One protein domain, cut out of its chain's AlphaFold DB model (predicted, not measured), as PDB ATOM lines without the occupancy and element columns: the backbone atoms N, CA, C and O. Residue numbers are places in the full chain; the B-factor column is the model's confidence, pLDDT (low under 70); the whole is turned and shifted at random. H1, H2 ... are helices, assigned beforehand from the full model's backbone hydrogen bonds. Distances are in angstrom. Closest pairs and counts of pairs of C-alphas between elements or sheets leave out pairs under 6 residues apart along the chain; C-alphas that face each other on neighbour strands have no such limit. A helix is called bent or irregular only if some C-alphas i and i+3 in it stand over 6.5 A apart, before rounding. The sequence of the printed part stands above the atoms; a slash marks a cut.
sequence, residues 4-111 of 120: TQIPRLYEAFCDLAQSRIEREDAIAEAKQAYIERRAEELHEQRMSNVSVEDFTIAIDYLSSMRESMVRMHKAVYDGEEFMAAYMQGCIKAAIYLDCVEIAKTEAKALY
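Overview. This is residues 4 to 111 of the 120 residues of an uncharacterized protein of Burkholderia sp. KK1 (UniProt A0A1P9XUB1). A very long helix, H1, makes the long axis; its residues 4 to 26 stick out as a bare arm, and its later part is crossed at a slant by a second long helix, H4, running back the opposite way. Two short helices lie at the other end: H2 crosses H4, and H3 forms a short helical hairpin with the beginning of H4. The printed part has 108 residues, with four named helices in the order H1, H2, H3, H4 and no named strand, and its class is all helix. It is extended, with a radius of gyration of the C-alphas of 23.0 A, and its spans are 82 by 29 by 17 A.

Arrangement. H1, residues 4 to 48, touches H4, residues 80 to 111, with its residues 27 to 47 alone. Their closest C-alphas, those of Ala 39 and Cys 99, are 4.8 A apart. Their lines stand at a steep tilt of 38 degrees, opposite ways. H4 is the hub, touching three other helices. With its residues 90 to 95 alone it touches H2, residues 52 to 64, about perpendicular at 81 degrees; the closest C-alphas, those of Ala 58 and Ile 91, are 4.7 A apart. H3, residues 66 to 78, and H4 form a helical hairpin at a shallow tilt of 28 degrees, opposite ways; the closest C-alphas, those of Ala 75 and Met 83, are 5.7 A apart. H2 and H3 touch only at the corner by their link, and only just, with 3 pairs of C-alphas within 8 A; the closest are those of Leu 62 and Ser 68, 6.6 A apart. H1 and H3 are apart. H1 and H2 are apart too, but only just, at 8.2 A. The helix packing is mostly crossed, only just, with 1 of 3 tilted pairs shallow. In H2 and H4 every O i to N i+4 pair is within hydrogen-bond range; in H1 40 of 41 are, and in H3 8 of 9.

Along the chain. H1 measures 67.6 A from C-alpha 4 at (-7.149, 27.455, 93.210) to C-alpha 48 at (-24.730, -7.485, 38.115). It is irregular, but only just: C-alphas 4 and 7 are 6.7 A apart. H4 measures 46.2 A and ends at C-alpha 111, (-23.603, 12.511, 59.330). H2 measures 18.7 A and H3 19.1 A.

Size, cuts and confidence. The two C-alphas farthest apart, those of Thr 4 and Tyr 77, are 82.1 A apart. Without residues 4 to 26, which stand free, the body spans 50 by 26 by 18 A. The printed part has no cut, and its three links are tight. The mean pLDDT of the printed part is 79.8; 32 residues are under 70, among them residues 65 to 85, and H3 has a mean of 61.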
ATOM      1  N   THR A   4      -7.437  28.897  93.276       64.94
ATOM      2  CA  THR A   4      -7.149  27.455  93.210       64.94
ATOM      3  C   THR A   4      -8.106  26.638  92.332       64.94
ATOM      4  O   THR A   4      -7.811  25.484  92.037       64.94
ATOM      5  N   GLN A   5      -9.239  27.200  91.899       68.62
ATOM      6  CA  GLN A   5     -10.182  26.531  90.990       68.62
ATOM      7  C   GLN A   5      -9.868  26.784  89.508       68.62
ATOM      8  O   GLN A   5     -10.359  26.048  88.658       68.62
ATOM      9  N   ILE A   6      -9.036  27.785  89.195       75.00
ATOM     10  CA  ILE A   6      -8.686  28.159  87.815       75.00
ATOM     11  C   ILE A   6      -7.952  27.021  87.078       75.00
ATOM     12  O   ILE A   6      -8.368  26.705  85.966       75.00
ATOM     13  N   PRO A   7      -6.946  26.339  87.670       82.31
ATOM     14  CA  PRO A   7      -6.277  25.221  87.000       82.31
ATOM     15  C   PRO A   7      -7.221  24.047  86.709       82.31
ATOM     16  O   PRO A   7      -7.191  23.496  85.619       82.31
ATOM     17  N   ARG A   8      -8.129  23.728  87.643       81.62
ATOM     18  CA  ARG A   8      -9.107  22.638  87.475       81.62
ATOM     19  C   ARG A   8     -10.123  22.921  86.368       81.62
ATOM     20  O   ARG A   8     -10.536  22.009  85.665       81.62
ATOM     21  N   LEU A   9     -10.541  24.180  86.222       83.19
ATOM     22  CA  LEU A   9     -11.427  24.599  85.133       83.19
ATOM     23  C   LEU A   9     -10.711  24.570  83.777       83.19
ATOM     24  O   LEU A   9     -11.334  24.231  82.777       83.19
ATOM     25  N   TYR A  10      -9.420  24.908  83.750       83.81
ATOM     26  CA  TYR A  10      -8.600  24.811  82.545       83.81
ATOM     27  C   TYR A  10      -8.410  23.354  82.103       83.81
ATOM     28  O   TYR A  10      -8.652  23.049  80.942       83.81
ATOM     29  N   GLU A  11      -8.070  22.452  83.027       88.19
ATOM     30  CA  GLU A  11      -7.973  21.008  82.756       88.19
ATOM     31  C   GLU A  11      -9.296  20.458  82.209       88.19
ATOM     32  O   GLU A  11      -9.314  19.885  81.124       88.19
ATOM     33  N   ALA A  12     -10.425  20.749  82.866       86.88
ATOM     34  CA  ALA A  12     -11.741  20.315  82.393       86.88
ATOM     35  C   ALA A  12     -12.101  20.866  80.998       86.88
ATOM     36  O   ALA A  12     -12.791  20.202  80.224       86.88
ATOM     37  N   PHE A  13     -11.653  22.081  80.661       90.12
ATOM     38  CA  PHE A  13     -11.843  22.651  79.327       90.12
ATOM     39  C   PHE A  13     -10.976  21.947  78.277       90.12
ATOM     40  O   PHE A  13     -11.465  21.654  77.186       90.12
ATOM     41  N   CYS A  14      -9.713  21.654  78.600       90.19
ATOM     42  CA  CYS A  14      -8.824  20.881  77.736       90.19
ATOM     43  C   CYS A  14      -9.371  19.472  77.489       90.19
ATOM     44  O   CYS A  14      -9.425  19.051  76.337       90.19
ATOM     45  N   ASP A  15      -9.857  18.793  78.529       90.38
ATOM     46  CA  ASP A  15     -10.462  17.462  78.420       90.38
ATOM     47  C   ASP A  15     -11.720  17.486  77.540       90.38
ATOM     48  O   ASP A  15     -11.917  16.619  76.689       90.38
ATOM     49  N   LEU A  16     -12.563  18.516  77.686       87.25
ATOM     50  CA  LEU A  16     -13.744  18.694  76.840       87.25
ATOM     51  C   LEU A  16     -13.368  18.957  75.375       87.25
ATOM     52  O   LEU A  16     -14.021  18.433  74.474       87.25
ATOM     53  N   ALA A  17     -12.346  19.778  75.126       87.62
ATOM     54  CA  ALA A  17     -11.861  20.049  73.776       87.62
ATOM     55  C   ALA A  17     -11.292  18.778  73.130       87.62
ATOM     56  O   ALA A  17     -11.632  18.470  71.992       87.62
ATOM     57  N   GLN A  18     -10.505  18.009  73.883       89.44
ATOM     58  CA  GLN A  18      -9.953  16.735  73.441       89.44
ATOM     59  C   GLN A  18     -11.062  15.724  73.121       89.44
ATOM     60  O   GLN A  18     -11.076  15.149  72.037       89.44
ATOM     61  N   SER A  19     -12.057  15.586  74.000       87.62
ATOM     62  CA  SER A  19     -13.208  14.704  73.772       87.62
ATOM     63  C   SER A  19     -14.031  15.099  72.539       87.62
ATOM     64  O   SER A  19     -14.577  14.235  71.852       87.62
ATOM     65  N   ARG A  20     -14.125  16.399  72.225       86.06
ATOM     66  CA  ARG A  20     -14.775  16.870  70.993       86.06
ATOM     67  C   ARG A  20     -13.990  16.472  69.750       86.06
ATOM     68  O   ARG A  20     -14.609  15.969  68.822       86.06
ATOM     69  N   ILE A  21     -12.670  16.647  69.763       88.44
ATOM     70  CA  ILE A  21     -11.792  16.234  68.658       88.44
ATOM     71  C   ILE A  21     -11.914  14.725  68.429       88.44
ATOM     72  O   ILE A  21     -12.208  14.297  67.322       88.44
ATOM     73  N   GLU A  22     -11.814  13.921  69.490       90.19
ATOM     74  CA  GLU A  22     -11.950  12.460  69.401       90.19
ATOM     75  C   GLU A  22     -13.309  12.033  68.838       90.19
ATOM     76  O   GLU A  22     -13.407  11.081  68.063       90.19
ATOM     77  N   ARG A  23     -14.375  12.748  69.206       86.06
ATOM     78  CA  ARG A  23     -15.708  12.506  68.655       86.06
ATOM     79  C   ARG A  23     -15.786  12.874  67.174       86.06
ATOM     80  O   ARG A  23     -16.414  12.139  66.416       86.06
ATOM     81  N   GLU A  24     -15.213  14.004  66.772       88.12
ATOM     82  CA  GLU A  24     -15.169  14.441  65.372       88.12
ATOM     83  C   GLU A  24     -14.379  13.451  64.509       88.12
ATOM     84  O   GLU A  24     -14.874  13.042  63.457       88.12
ATOM     85  N   ASP A  25     -13.229  12.984  64.994       89.62
ATOM     86  CA  ASP A  25     -12.410  11.967  64.332       89.62
ATOM     87  C   ASP A  25     -13.175  10.644  64.191       89.62
ATOM     88  O   ASP A  25     -13.268  10.093  63.093       89.62
ATOM     89  N   ALA A  26     -13.825  10.172  65.260       89.56
ATOM     90  CA  ALA A  26     -14.631   8.952  65.215       89.56
ATOM     91  C   ALA A  26     -15.814   9.056  64.232       89.56
ATOM     92  O   ALA A  26     -16.158   8.085  63.553       89.56
ATOM     93  N   ILE A  27     -16.446  10.232  64.126       88.38
ATOM     94  CA  ILE A  27     -17.499  10.486  63.133       88.38
ATOM     95  C   ILE A  27     -16.913  10.474  61.718       88.38
ATOM     96  O   ILE A  27     -17.530   9.905  60.817       88.38
ATOM     97  N   ALA A  28     -15.735  11.068  61.512       89.12
ATOM     98  CA  ALA A  28     -15.065  11.080  60.216       89.12
ATOM     99  C   ALA A  28     -14.693   9.661  59.758       89.12
ATOM    100  O   ALA A  28     -14.977   9.293  58.615       89.12
ATOM    101  N   GLU A  29     -14.145   8.839  60.656       93.81
ATOM    102  CA  GLU A  29     -13.846   7.427  60.401       93.81
ATOM    103  C   GLU A  29     -15.114   6.633  60.066       93.81
ATOM    104  O   GLU A  29     -15.153   5.912  59.067       93.81
ATOM    105  N   ALA A  30     -16.188   6.809  60.843       91.06
ATOM    106  CA  ALA A  30     -17.465   6.146  60.585       91.06
ATOM    107  C   ALA A  30     -18.071   6.561  59.233       91.06
ATOM    108  O   ALA A  30     -18.575   5.711  58.494       91.06
ATOM    109  N   LYS A  31     -17.995   7.852  58.886       91.19
ATOM    110  CA  LYS A  31     -18.453   8.391  57.600       91.19
ATOM    111  C   LYS A  31     -17.670   7.785  56.437       91.19
ATOM    112  O   LYS A  31     -18.277   7.364  55.455       91.19
ATOM    113  N   GLN A  32     -16.347   7.700  56.555       93.44
ATOM    114  CA  GLN A  32     -15.491   7.119  55.523       93.44
ATOM    115  C   GLN A  32     -15.767   5.621  55.338       93.44
ATOM    116  O   GLN A  32     -16.006   5.180  54.214       93.44
ATOM    117  N   ALA A  33     -15.842   4.859  56.433       94.00
ATOM    118  CA  ALA A  33     -16.157   3.431  56.388       94.00
ATOM    119  C   ALA A  33     -17.546   3.157  55.784       94.00
ATOM    120  O   ALA A  33     -17.746   2.178  55.061       94.00
ATOM    121  N   TYR A  34     -18.520   4.033  56.052       95.38
ATOM    122  CA  TYR A  34     -19.829   3.967  55.411       95.38
ATOM    123  C   TYR A  34     -19.730   4.186  53.897       95.38
ATOM    124  O   TYR A  34     -20.301   3.393  53.148       95.38
ATOM    125  N   ILE A  35     -19.013   5.226  53.452       96.06
ATOM    126  CA  ILE A  35     -18.861   5.554  52.025       96.06
ATOM    127  C   ILE A  35     -18.250   4.377  51.268       96.06
ATOM    128  O   ILE A  35     -18.781   3.991  50.231       96.06
ATOM    129  N   GLU A  36     -17.175   3.792  51.796       94.88
ATOM    130  CA  GLU A  36     -16.482   2.661  51.172       94.88
ATOM    131  C   GLU A  36     -17.415   1.458  51.017       94.88
ATOM    132  O   GLU A  36     -17.688   1.021  49.898       94.88
ATOM    133  N   ARG A  37     -18.015   1.002  52.123       96.75
ATOM    134  CA  ARG A  37     -18.940  -0.140  52.114       96.75
ATOM    135  C   ARG A  37     -20.133   0.088  51.185       96.75
ATOM    136  O   ARG A  37     -20.590  -0.835  50.517       96.75
ATOM    137  N   ARG A  38     -20.682   1.305  51.169       96.44
ATOM    138  CA  ARG A  38     -21.872   1.633  50.378       96.44
ATOM    139  C   ARG A  38     -21.558   1.752  48.888       96.44
ATOM    140  O   ARG A  38     -22.349   1.285  48.071       96.44
ATOM    141  N   ALA A  39     -20.417   2.337  48.535       95.06
ATOM    142  CA  ALA A  39     -19.964   2.410  47.152       95.06
ATOM    143  C   ALA A  39     -19.720   1.011  46.570       95.06
ATOM    144  O   ALA A  39     -20.141   0.741  45.446       95.06
ATOM    145  N   GLU A  40     -19.106   0.114  47.349       93.75
ATOM    146  CA  GLU A  40     -18.914  -1.292  46.977       93.75
ATOM    147  C   GLU A  40     -20.250  -2.006  46.744       93.75
ATOM    148  O   GLU A  40     -20.450  -2.580  45.676       93.75
ATOM    149  N   GLU A  41     -21.196  -1.900  47.683       94.38
ATOM    150  CA  GLU A  41     -22.527  -2.516  47.565       94.38
ATOM    151  C   GLU A  41     -23.265  -2.056  46.294       94.38
ATOM    152  O   GLU A  41     -23.789  -2.871  45.531       94.38
ATOM    153  N   LEU A  42     -23.286  -0.743  46.037       91.75
ATOM    154  CA  LEU A  42     -23.920  -0.166  44.850       91.75
ATOM    155  C   LEU A  42     -23.222  -0.614  43.562       91.75
ATOM    156  O   LEU A  42     -23.881  -0.939  42.573       91.75
ATOM    157  N   HIS A  43     -21.889  -0.647  43.569       90.50
ATOM    158  CA  HIS A  43     -21.104  -1.089  42.425       90.50
ATOM    159  C   HIS A  43     -21.347  -2.572  42.116       90.50
ATOM    160  O   HIS A  43     -21.555  -2.914  40.956       90.50
ATOM    161  N   GLU A  44     -21.399  -3.450  43.119       89.50
ATOM    162  CA  GLU A  44     -21.750  -4.863  42.927       89.50
ATOM    163  C   GLU A  44     -23.155  -5.027  42.333       89.50
ATOM    164  O   GLU A  44     -23.342  -5.775  41.366       89.50
ATOM    165  N   GLN A  45     -24.134  -4.274  42.847       87.69
ATOM    166  CA  GLN A  45     -25.503  -4.280  42.327       87.69
ATOM    167  C   GLN A  45     -25.556  -3.841  40.859       87.69
ATOM    168  O   GLN A  45     -26.180  -4.521  40.041       87.69
ATOM    169  N   ARG A  46     -24.866  -2.758  40.489       84.44
ATOM    170  CA  ARG A  46     -24.835  -2.267  39.101       84.44
ATOM    171  C   ARG A  46     -24.045  -3.172  38.165       84.44
ATOM    172  O   ARG A  46     -24.493  -3.446  37.059       84.44
ATOM    173  N   MET A  47     -22.920  -3.724  38.611       81.81
ATOM    174  CA  MET A  47     -22.138  -4.662  37.800       81.81
ATOM    175  C   MET A  47     -22.880  -5.973  37.525       81.81
ATOM    176  O   MET A  47     -22.615  -6.610  36.505       81.81
ATOM    177  N   SER A  48     -23.831  -6.357  38.384       79.12
ATOM    178  CA  SER A  48     -24.730  -7.485  38.115       79.12
ATOM    179  C   SER A  48     -25.757  -7.197  37.007       79.12
ATOM    180  O   SER A  48     -26.256  -8.138  36.394       79.12
ATOM    181  N   ASN A  49     -26.027  -5.917  36.709       69.19
ATOM    182  CA  ASN A  49     -27.032  -5.445  35.752       69.19
ATOM    183  C   ASN A  49     -26.538  -4.208  34.975       69.19
ATOM    184  O   ASN A  49     -27.068  -3.111  35.149       69.19
ATOM    185  N   VAL A  50     -25.533  -4.373  34.107       70.19
ATOM    186  CA  VAL A  50     -25.000  -3.252  33.307       70.19
ATOM    187  C   VAL A  50     -26.080  -2.711  32.362       70.19
ATOM    188  O   VAL A  50     -26.565  -3.422  31.479       70.19
ATOM    189  N   SER A  51     -26.450  -1.445  32.552       72.81
ATOM    190  CA  SER A  51     -27.537  -0.763  31.848       72.81
ATOM    191  C   SER A  51     -27.031   0.213  30.772       72.81
ATOM    192  O   SER A  51     -25.845   0.519  30.676       72.81
ATOM    193  N   VAL A  52     -27.942   0.742  29.945       68.00
ATOM    194  CA  VAL A  52     -27.629   1.804  28.962       68.00
ATOM    195  C   VAL A  52     -27.159   3.098  29.644       68.00
ATOM    196  O   VAL A  52     -26.358   3.847  29.081       68.00
ATOM    197  N   GLU A  53     -27.622   3.352  30.866       72.31
ATOM    198  CA  GLU A  53     -27.198   4.497  31.673       72.31
ATOM    199  C   GLU A  53     -25.718   4.375  32.056       72.31
ATOM    200  O   GLU A  53     -24.954   5.318  31.864       72.31
ATOM    201  N   ASP A  54     -25.271   3.176  32.441       68.06
ATOM    202  CA  ASP A  54     -23.864   2.903  32.758       68.06
ATOM    203  C   ASP A  54     -22.940   3.094  31.543       68.06
ATOM    204  O   ASP A  54     -21.824   3.607  31.663       68.06
ATOM    205  N   PHE A  55     -23.417   2.744  30.342       69.56
ATOM    206  CA  PHE A  55     -22.705   3.053  29.098       69.56
ATOM    207  C   PHE A  55     -22.610   4.561  28.840       69.56
ATOM    208  O   PHE A  55     -21.580   5.036  28.363       69.56
ATOM    209  N   THR A  56     -23.659   5.319  29.162       70.06
ATOM    210  CA  THR A  56     -23.683   6.778  28.980       70.06
ATOM    211  C   THR A  56     -22.705   7.461  29.937       70.06
ATOM    212  O   THR A  56     -21.881   8.257  29.492       70.06
ATOM    213  N   ILE A  57     -22.703   7.063  31.216       71.81
ATOM    214  CA  ILE A  57     -21.740   7.532  32.230       71.81
ATOM    215  C   ILE A  57     -20.298   7.280  31.770       71.81
ATOM    216  O   ILE A  57     -19.428   8.147  31.887       71.81
ATOM    217  N   ALA A  58     -20.032   6.106  31.198       68.00
ATOM    218  CA  ALA A  58     -18.709   5.776  30.691       68.00
ATOM    219  C   ALA A  58     -18.293   6.625  29.482       68.00
ATOM    220  O   ALA A  58     -17.134   7.032  29.395       68.00
ATOM    221  N   ILE A  59     -19.219   6.909  28.559       68.38
ATOM    222  CA  ILE A  59     -18.955   7.794  27.418       68.38
ATOM    223  C   ILE A  59     -18.661   9.214  27.901       68.38
ATOM    224  O   ILE A  59     -17.686   9.805  27.437       68.38
ATOM    225  N   ASP A  60     -19.420   9.743  28.859       73.19
ATOM    226  CA  ASP A  60     -19.166  11.070  29.430       73.19
ATOM    227  C   ASP A  60     -17.790  11.136  30.106       73.19
ATOM    228  O   ASP A  60     -17.003  12.056  29.852       73.19
ATOM    229  N   TYR A  61     -17.436  10.110  30.886       69.75
ATOM    230  CA  TYR A  61     -16.122  10.015  31.519       69.75
ATOM    231  C   TYR A  61     -14.990   9.969  30.480       69.75
ATOM    232  O   TYR A  61     -14.037  10.749  30.559       69.75
ATOM    233  N   LEU A  62     -15.111   9.127  29.450       67.06
ATOM    234  CA  LEU A  62     -14.135   9.033  28.357       67.06
ATOM    235  C   LEU A  62     -13.998  10.350  27.584       67.06
ATOM    236  O   LEU A  62     -12.884  10.747  27.238       67.06
ATOM    237  N   SER A  63     -15.111  11.047  27.363       68.56
ATOM    238  CA  SER A  63     -15.160  12.339  26.671       68.56
ATOM    239  C   SER A  63     -14.457  13.445  27.461       68.56
ATOM    240  O   SER A  63     -13.849  14.341  26.872       68.56
ATOM    241  N   SER A  64     -14.484  13.365  28.794       70.81
ATOM    242  CA  SER A  64     -13.791  14.312  29.674       70.81
ATOM    243  C   SER A  64     -12.268  14.098  29.717       70.81
ATOM    244  O   SER A  64     -11.508  15.019  30.029       70.81
ATOM    245  N   MET A  65     -11.784  12.905  29.347       66.31
ATOM    246  CA  MET A  65     -10.365  12.556  29.400       66.31
ATOM    247  C   MET A  65      -9.652  12.787  28.056       66.31
ATOM    248  O   MET A  65      -9.536  11.898  27.210       66.31
ATOM    249  N   ARG A  66      -9.059  13.976  27.890       60.47
ATOM    250  CA  ARG A  66      -8.283  14.368  26.691       60.47
ATOM    251  C   ARG A  66      -7.162  13.382  26.315       60.47
ATOM    252  O   ARG A  66      -6.950  13.112  25.136       60.47
ATOM    253  N   GLU A  67      -6.457  12.824  27.298       59.41
ATOM    254  CA  GLU A  67      -5.388  11.832  27.075       59.41
ATOM    255  C   GLU A  67      -5.917  10.429  26.755       59.41
ATOM    256  O   GLU A  67      -5.242   9.640  26.090       59.41
ATOM    257  N   SER A  68      -7.121  10.097  27.221       60.84
ATOM    258  CA  SER A  68      -7.743   8.804  26.943       60.84
ATOM    259  C   SER A  68      -8.193   8.722  25.492       60.84
ATOM    260  O   SER A  68      -8.030   7.669  24.894       60.84
ATOM    261  N   MET A  69      -8.613   9.829  24.867       58.31
ATOM    262  CA  MET A  69      -8.818   9.869  23.411       58.31
ATOM    263  C   MET A  69      -7.541   9.581  22.615       58.31
ATOM    264  O   MET A  69      -7.602   8.877  21.611       58.31
ATOM    265  N   VAL A  70      -6.377  10.063  23.061       59.97
ATOM    266  CA  VAL A  70      -5.089   9.779  22.400       59.97
ATOM    267  C   VAL A  70      -4.706   8.304  22.560       59.97
ATOM    268  O   VAL A  70      -4.257   7.672  21.603       59.97
ATOM    269  N   ARG A  71      -4.927   7.727  23.749       60.97
ATOM    270  CA  ARG A  71      -4.720   6.291  23.996       60.97
ATOM    271  C   ARG A  71      -5.712   5.418  23.234       60.97
ATOM    272  O   ARG A  71      -5.287   4.417  22.674       60.97
ATOM    273  N   MET A  72      -6.977   5.826  23.143       61.91
ATOM    274  CA  MET A  72      -7.991   5.168  22.319       61.91
ATOM    275  C   MET A  72      -7.601   5.231  20.843       61.91
ATOM    276  O   MET A  72      -7.582   4.210  20.171       61.91
ATOM    277  N   HIS A  73      -7.185   6.391  20.338       62.53
ATOM    278  CA  HIS A  73      -6.718   6.509  18.959       62.53
ATOM    279  C   HIS A  73      -5.563   5.538  18.670       62.53
ATOM    280  O   HIS A  73      -5.590   4.836  17.665       62.53
ATOM    281  N   LYS A  74      -4.596   5.420  19.589       59.47
ATOM    282  CA  LYS A  74      -3.487   4.464  19.469       59.47
ATOM    283  C   LYS A  74      -3.943   2.999  19.552       59.47
ATOM    284  O   LYS A  74      -3.505   2.176  18.763       59.47
ATOM    285  N   ALA A  75      -4.866   2.685  20.452       60.53
ATOM    286  CA  ALA A  75      -5.414   1.344  20.633       60.53
ATOM    287  C   ALA A  75      -6.275   0.865  19.447       60.53
ATOM    288  O   ALA A  75      -6.232  -0.315  19.125       60.53
ATOM    289  N   VAL A  76      -6.983   1.760  18.741       62.19
ATOM    290  CA  VAL A  76      -7.642   1.422  17.459       62.19
ATOM    291  C   VAL A  76      -6.614   0.972  16.417       62.19
ATOM    292  O   VAL A  76      -6.876   0.045  15.657       62.19
ATOM    293  N   TYR A  77      -5.441   1.609  16.390       60.31
ATOM    294  CA  TYR A  77      -4.351   1.229  15.489       60.31
ATOM    295  C   TYR A  77      -3.661  -0.083  15.892       60.31
ATOM    296  O   TYR A  77      -3.202  -0.809  15.013       60.31
ATOM    297  N   ASP A  78      -3.614  -0.392  17.192       64.69
ATOM    298  CA  ASP A  78      -2.931  -1.573  17.736       64.69
ATOM    299  C   ASP A  78      -3.844  -2.831  17.830       64.69
ATOM    300  O   ASP A  78      -3.334  -3.932  18.039       64.69
ATOM    301  N   GLY A  79      -5.168  -2.704  17.625       57.09
ATOM    302  CA  GLY A  79      -6.130  -3.818  17.489       57.09
ATOM    303  C   GLY A  79      -7.395  -3.714  18.368       57.09
ATOM    304  O   GLY A  79      -7.370  -3.182  19.477       57.09
ATOM    305  N   GLU A  80      -8.522  -4.263  17.890       59.97
ATOM    306  CA  GLU A  80      -9.861  -4.092  18.499       59.97
ATOM    307  C   GLU A  80     -10.027  -4.731  19.897       59.97
ATOM    308  O   GLU A  80     -10.757  -4.197  20.736       59.97
ATOM    309  N   GLU A  81      -9.324  -5.829  20.199       59.88
ATOM    310  CA  GLU A  81      -9.459  -6.535  21.487       59.88
ATOM    311  C   GLU A  81      -8.929  -5.718  22.676       59.88
ATOM    312  O   GLU A  81      -9.540  -5.700  23.749       59.88
ATOM    313  N   PHE A  82      -7.824  -4.987  22.486       65.88
ATOM    314  CA  PHE A  82      -7.267  -4.122  23.529       65.88
ATOM    315  C   PHE A  82      -8.204  -2.947  23.834       65.88
ATOM    316  O   PHE A  82      -8.376  -2.563  24.993       65.88
ATOM    317  N   MET A  83      -8.872  -2.419  22.806       63.81
ATOM    318  CA  MET A  83      -9.864  -1.362  22.972       63.81
ATOM    319  C   MET A  83     -11.077  -1.838  23.777       63.81
ATOM    320  O   MET A  83     -11.524  -1.130  24.677       63.81
ATOM    321  N   ALA A  84     -11.593  -3.038  23.501       61.94
ATOM    322  CA  ALA A  84     -12.738  -3.586  24.225       61.94
ATOM    323  C   ALA A  84     -12.446  -3.746  25.728       61.94
ATOM    324  O   ALA A  84     -13.245  -3.313  26.562       61.94
ATOM    325  N   ALA A  85     -11.275  -4.286  26.083       69.19
ATOM    326  CA  ALA A  85     -10.848  -4.422  27.475       69.19
ATOM    327  C   ALA A  85     -10.630  -3.058  28.157       69.19
ATOM    328  O   ALA A  85     -11.026  -2.868  29.310       69.19
ATOM    329  N   TYR A  86     -10.043  -2.093  27.442       70.38
ATOM    330  CA  TYR A  86      -9.846  -0.734  27.944       70.38
ATOM    331  C   TYR A  86     -11.180  -0.024  28.209       70.38
ATOM    332  O   TYR A  86     -11.393   0.487  29.307       70.38
ATOM    333  N   MET A  87     -12.110  -0.059  27.249       71.50
ATOM    334  CA  MET A  87     -13.447   0.521  27.406       71.50
ATOM    335  C   MET A  87     -14.211  -0.143  28.550       71.50
ATOM    336  O   MET A  87     -14.810   0.555  29.363       71.50
ATOM    337  N   GLN A  88     -14.131  -1.469  28.684       73.44
ATOM    338  CA  GLN A  88     -14.737  -2.179  29.809       73.44
ATOM    339  C   GLN A  88     -14.140  -1.741  31.157       73.44
ATOM    340  O   GLN A  88     -14.873  -1.595  32.135       73.44
ATOM    341  N   GLY A  89     -12.827  -1.511  31.219       77.62
ATOM    342  CA  GLY A  89     -12.159  -0.971  32.403       77.62
ATOM    343  C   GLY A  89     -12.621   0.446  32.744       77.62
ATOM    344  O   GLY A  89     -12.916   0.733  33.903       77.62
ATOM    345  N   CYS A  90     -12.751   1.313  31.739       76.50
ATOM    346  CA  CYS A  90     -13.265   2.669  31.918       76.50
ATOM    347  C   CYS A  90     -14.728   2.683  32.374       76.50
ATOM    348  O   CYS A  90     -15.052   3.448  33.276       76.50
ATOM    349  N   ILE A  91     -15.581   1.815  31.818       77.00
ATOM    350  CA  ILE A  91     -16.979   1.662  32.249       77.00
ATOM    351  C   ILE A  91     -17.029   1.283  33.732       77.00
ATOM    352  O   ILE A  91     -17.662   1.977  34.518       77.00
ATOM    353  N   LYS A  92     -16.296   0.240  34.138       82.44
ATOM    354  CA  LYS A  92     -16.239  -0.199  35.543       82.44
ATOM    355  C   LYS A  92     -15.772   0.918  36.479       82.44
ATOM    356  O   LYS A  92     -16.372   1.137  37.525       82.44
ATOM    357  N   ALA A  93     -14.727   1.646  36.090       83.94
ATOM    358  CA  ALA A  93     -14.207   2.753  36.884       83.94
ATOM    359  C   ALA A  93     -15.214   3.908  37.003       83.94
ATOM    360  O   ALA A  93     -15.382   4.456  38.088       83.94
ATOM    361  N   ALA A  94     -15.897   4.262  35.913       84.06
ATOM    362  CA  ALA A  94     -16.877   5.342  35.908       84.06
ATOM    363  C   ALA A  94     -18.107   4.994  36.765       84.06
ATOM    364  O   ALA A  94     -18.531   5.820  37.570       84.06
ATOM    365  N   ILE A  95     -18.609   3.756  36.672       85.25
ATOM    366  CA  ILE A  95     -19.685   3.254  37.542       85.25
ATOM    367  C   ILE A  95     -19.256   3.326  39.010       85.25
ATOM    368  O   ILE A  95     -20.007   3.822  39.844       85.25
ATOM    369  N   TYR A  96     -18.044   2.866  39.342       88.50
ATOM    370  CA  TYR A  96     -17.554   2.913  40.719       88.50
ATOM    371  C   TYR A  96     -17.464   4.347  41.258       88.50
ATOM    372  O   TYR A  96     -17.886   4.608  42.383       88.50
ATOM    373  N   LEU A  97     -16.958   5.289  40.457       88.88
ATOM    374  CA  LEU A  97     -16.888   6.699  40.847       88.88
ATOM    375  C   LEU A  97     -18.278   7.297  41.094       88.88
ATOM    376  O   LEU A  97     -18.455   8.006  42.083       88.88
ATOM    377  N   ASP A  98     -19.266   6.976  40.258       89.50
ATOM    378  CA  ASP A  98     -20.654   7.399  40.474       89.50
ATOM    379  C   ASP A  98     -21.227   6.817  41.779       89.50
ATOM    380  O   ASP A  98     -21.781   7.546  42.601       89.50
ATOM    381  N   CYS A  99     -20.997   5.527  42.046       91.94
ATOM    382  CA  CYS A  99     -21.380   4.894  43.311       91.94
ATOM    383  C   CYS A  99     -20.742   5.580  44.530       91.94
ATOM    384  O   CYS A  99     -21.405   5.745  45.555       91.94
ATOM    385  N   VAL A 100     -19.480   6.010  44.425       94.12
ATOM    386  CA  VAL A 100     -18.798   6.778  45.480       94.12
ATOM    387  C   VAL A 100     -19.468   8.135  45.698       94.12
ATOM    388  O   VAL A 100     -19.662   8.538  46.845       94.12
ATOM    389  N   GLU A 101     -19.847   8.849  44.639       93.75
ATOM    390  CA  GLU A 101     -20.527  10.144  44.765       93.75
ATOM    391  C   GLU A 101     -21.943  10.010  45.349       93.75
ATOM    392  O   GLU A 101     -22.346  10.813  46.201       93.75
ATOM    393  N   ILE A 102     -22.670   8.949  44.988       91.94
ATOM    394  CA  ILE A 102     -23.947   8.597  45.626       91.94
ATOM    395  C   ILE A 102     -23.725   8.318  47.115       91.94
ATOM    396  O   ILE A 102     -24.377   8.934  47.958       91.94
ATOM    397  N   ALA A 103     -22.757   7.465  47.457       94.12
ATOM    398  CA  ALA A 103     -22.450   7.113  48.841       94.12
ATOM    399  C   ALA A 103     -22.029   8.335  49.677       94.12
ATOM    400  O   ALA A 103     -22.465   8.480  50.817       94.12
ATOM    401  N   LYS A 104     -21.240   9.262  49.118       93.69
ATOM    402  CA  LYS A 104     -20.901  10.546  49.763       93.69
ATOM    403  C   LYS A 104     -22.132  11.408  50.015       93.69
ATOM    404  O   LYS A 104     -22.230  12.040  51.067       93.69
ATOM    405  N   THR A 105     -23.059  11.446  49.061       93.94
ATOM    406  CA  THR A 105     -24.307  12.206  49.183       93.94
ATOM    407  C   THR A 105     -25.197  11.625  50.283       93.94
ATOM    408  O   THR A 105     -25.684  12.373  51.132       93.94
ATOM    409  N   GLU A 106     -25.341  10.297  50.335       93.06
ATOM    410  CA  GLU A 106     -26.048   9.592  51.412       93.06
ATOM    411  C   GLU A 106     -25.366   9.830  52.774       93.06
ATOM    412  O   GLU A 106     -26.021  10.195  53.752       93.06
ATOM    413  N   ALA A 107     -24.035   9.725  52.832       91.88
ATOM    414  CA  ALA A 107     -23.256   9.962  54.044       91.88
ATOM    415  C   ALA A 107     -23.411  11.401  54.559       91.88
ATOM    416  O   ALA A 107     -23.537  11.626  55.759       91.88
ATOM    417  N   LYS A 108     -23.440  12.395  53.669       90.12
ATOM    418  CA  LYS A 108     -23.708  13.788  54.042       90.12
ATOM    419  C   LYS A 108     -25.078  13.942  54.706       90.12
ATOM    420  O   LYS A 108     -25.178  14.620  55.721       90.12
ATOM    421  N   ALA A 109     -26.114  13.290  54.184       88.69
ATOM    422  CA  ALA A 109     -27.440  13.330  54.800       88.69
ATOM    423  C   ALA A 109     -27.480  12.657  56.186       88.69
ATOM    424  O   ALA A 109     -28.226  13.102  57.055       88.69
ATOM    425  N   LEU A 110     -26.676  11.611  56.402       88.12
ATOM    426  CA  LEU A 110     -26.638  10.850  57.656       88.12
ATOM    427  C   LEU A 110     -25.774  11.494  58.749       88.12
ATOM    428  O   LEU A 110     -26.147  11.459  59.918       88.12
ATOM    429  N   TYR A 111     -24.622  12.054  58.379       85.12
ATOM    430  CA  TYR A 111     -23.603  12.511  59.330       85.12
ATOM    431  C   TYR A 111     -23.514  14.037  59.453       85.12
ATOM    432  O   TYR A 111     -23.040  14.519  60.477       85.12
TER     433      TYR A 111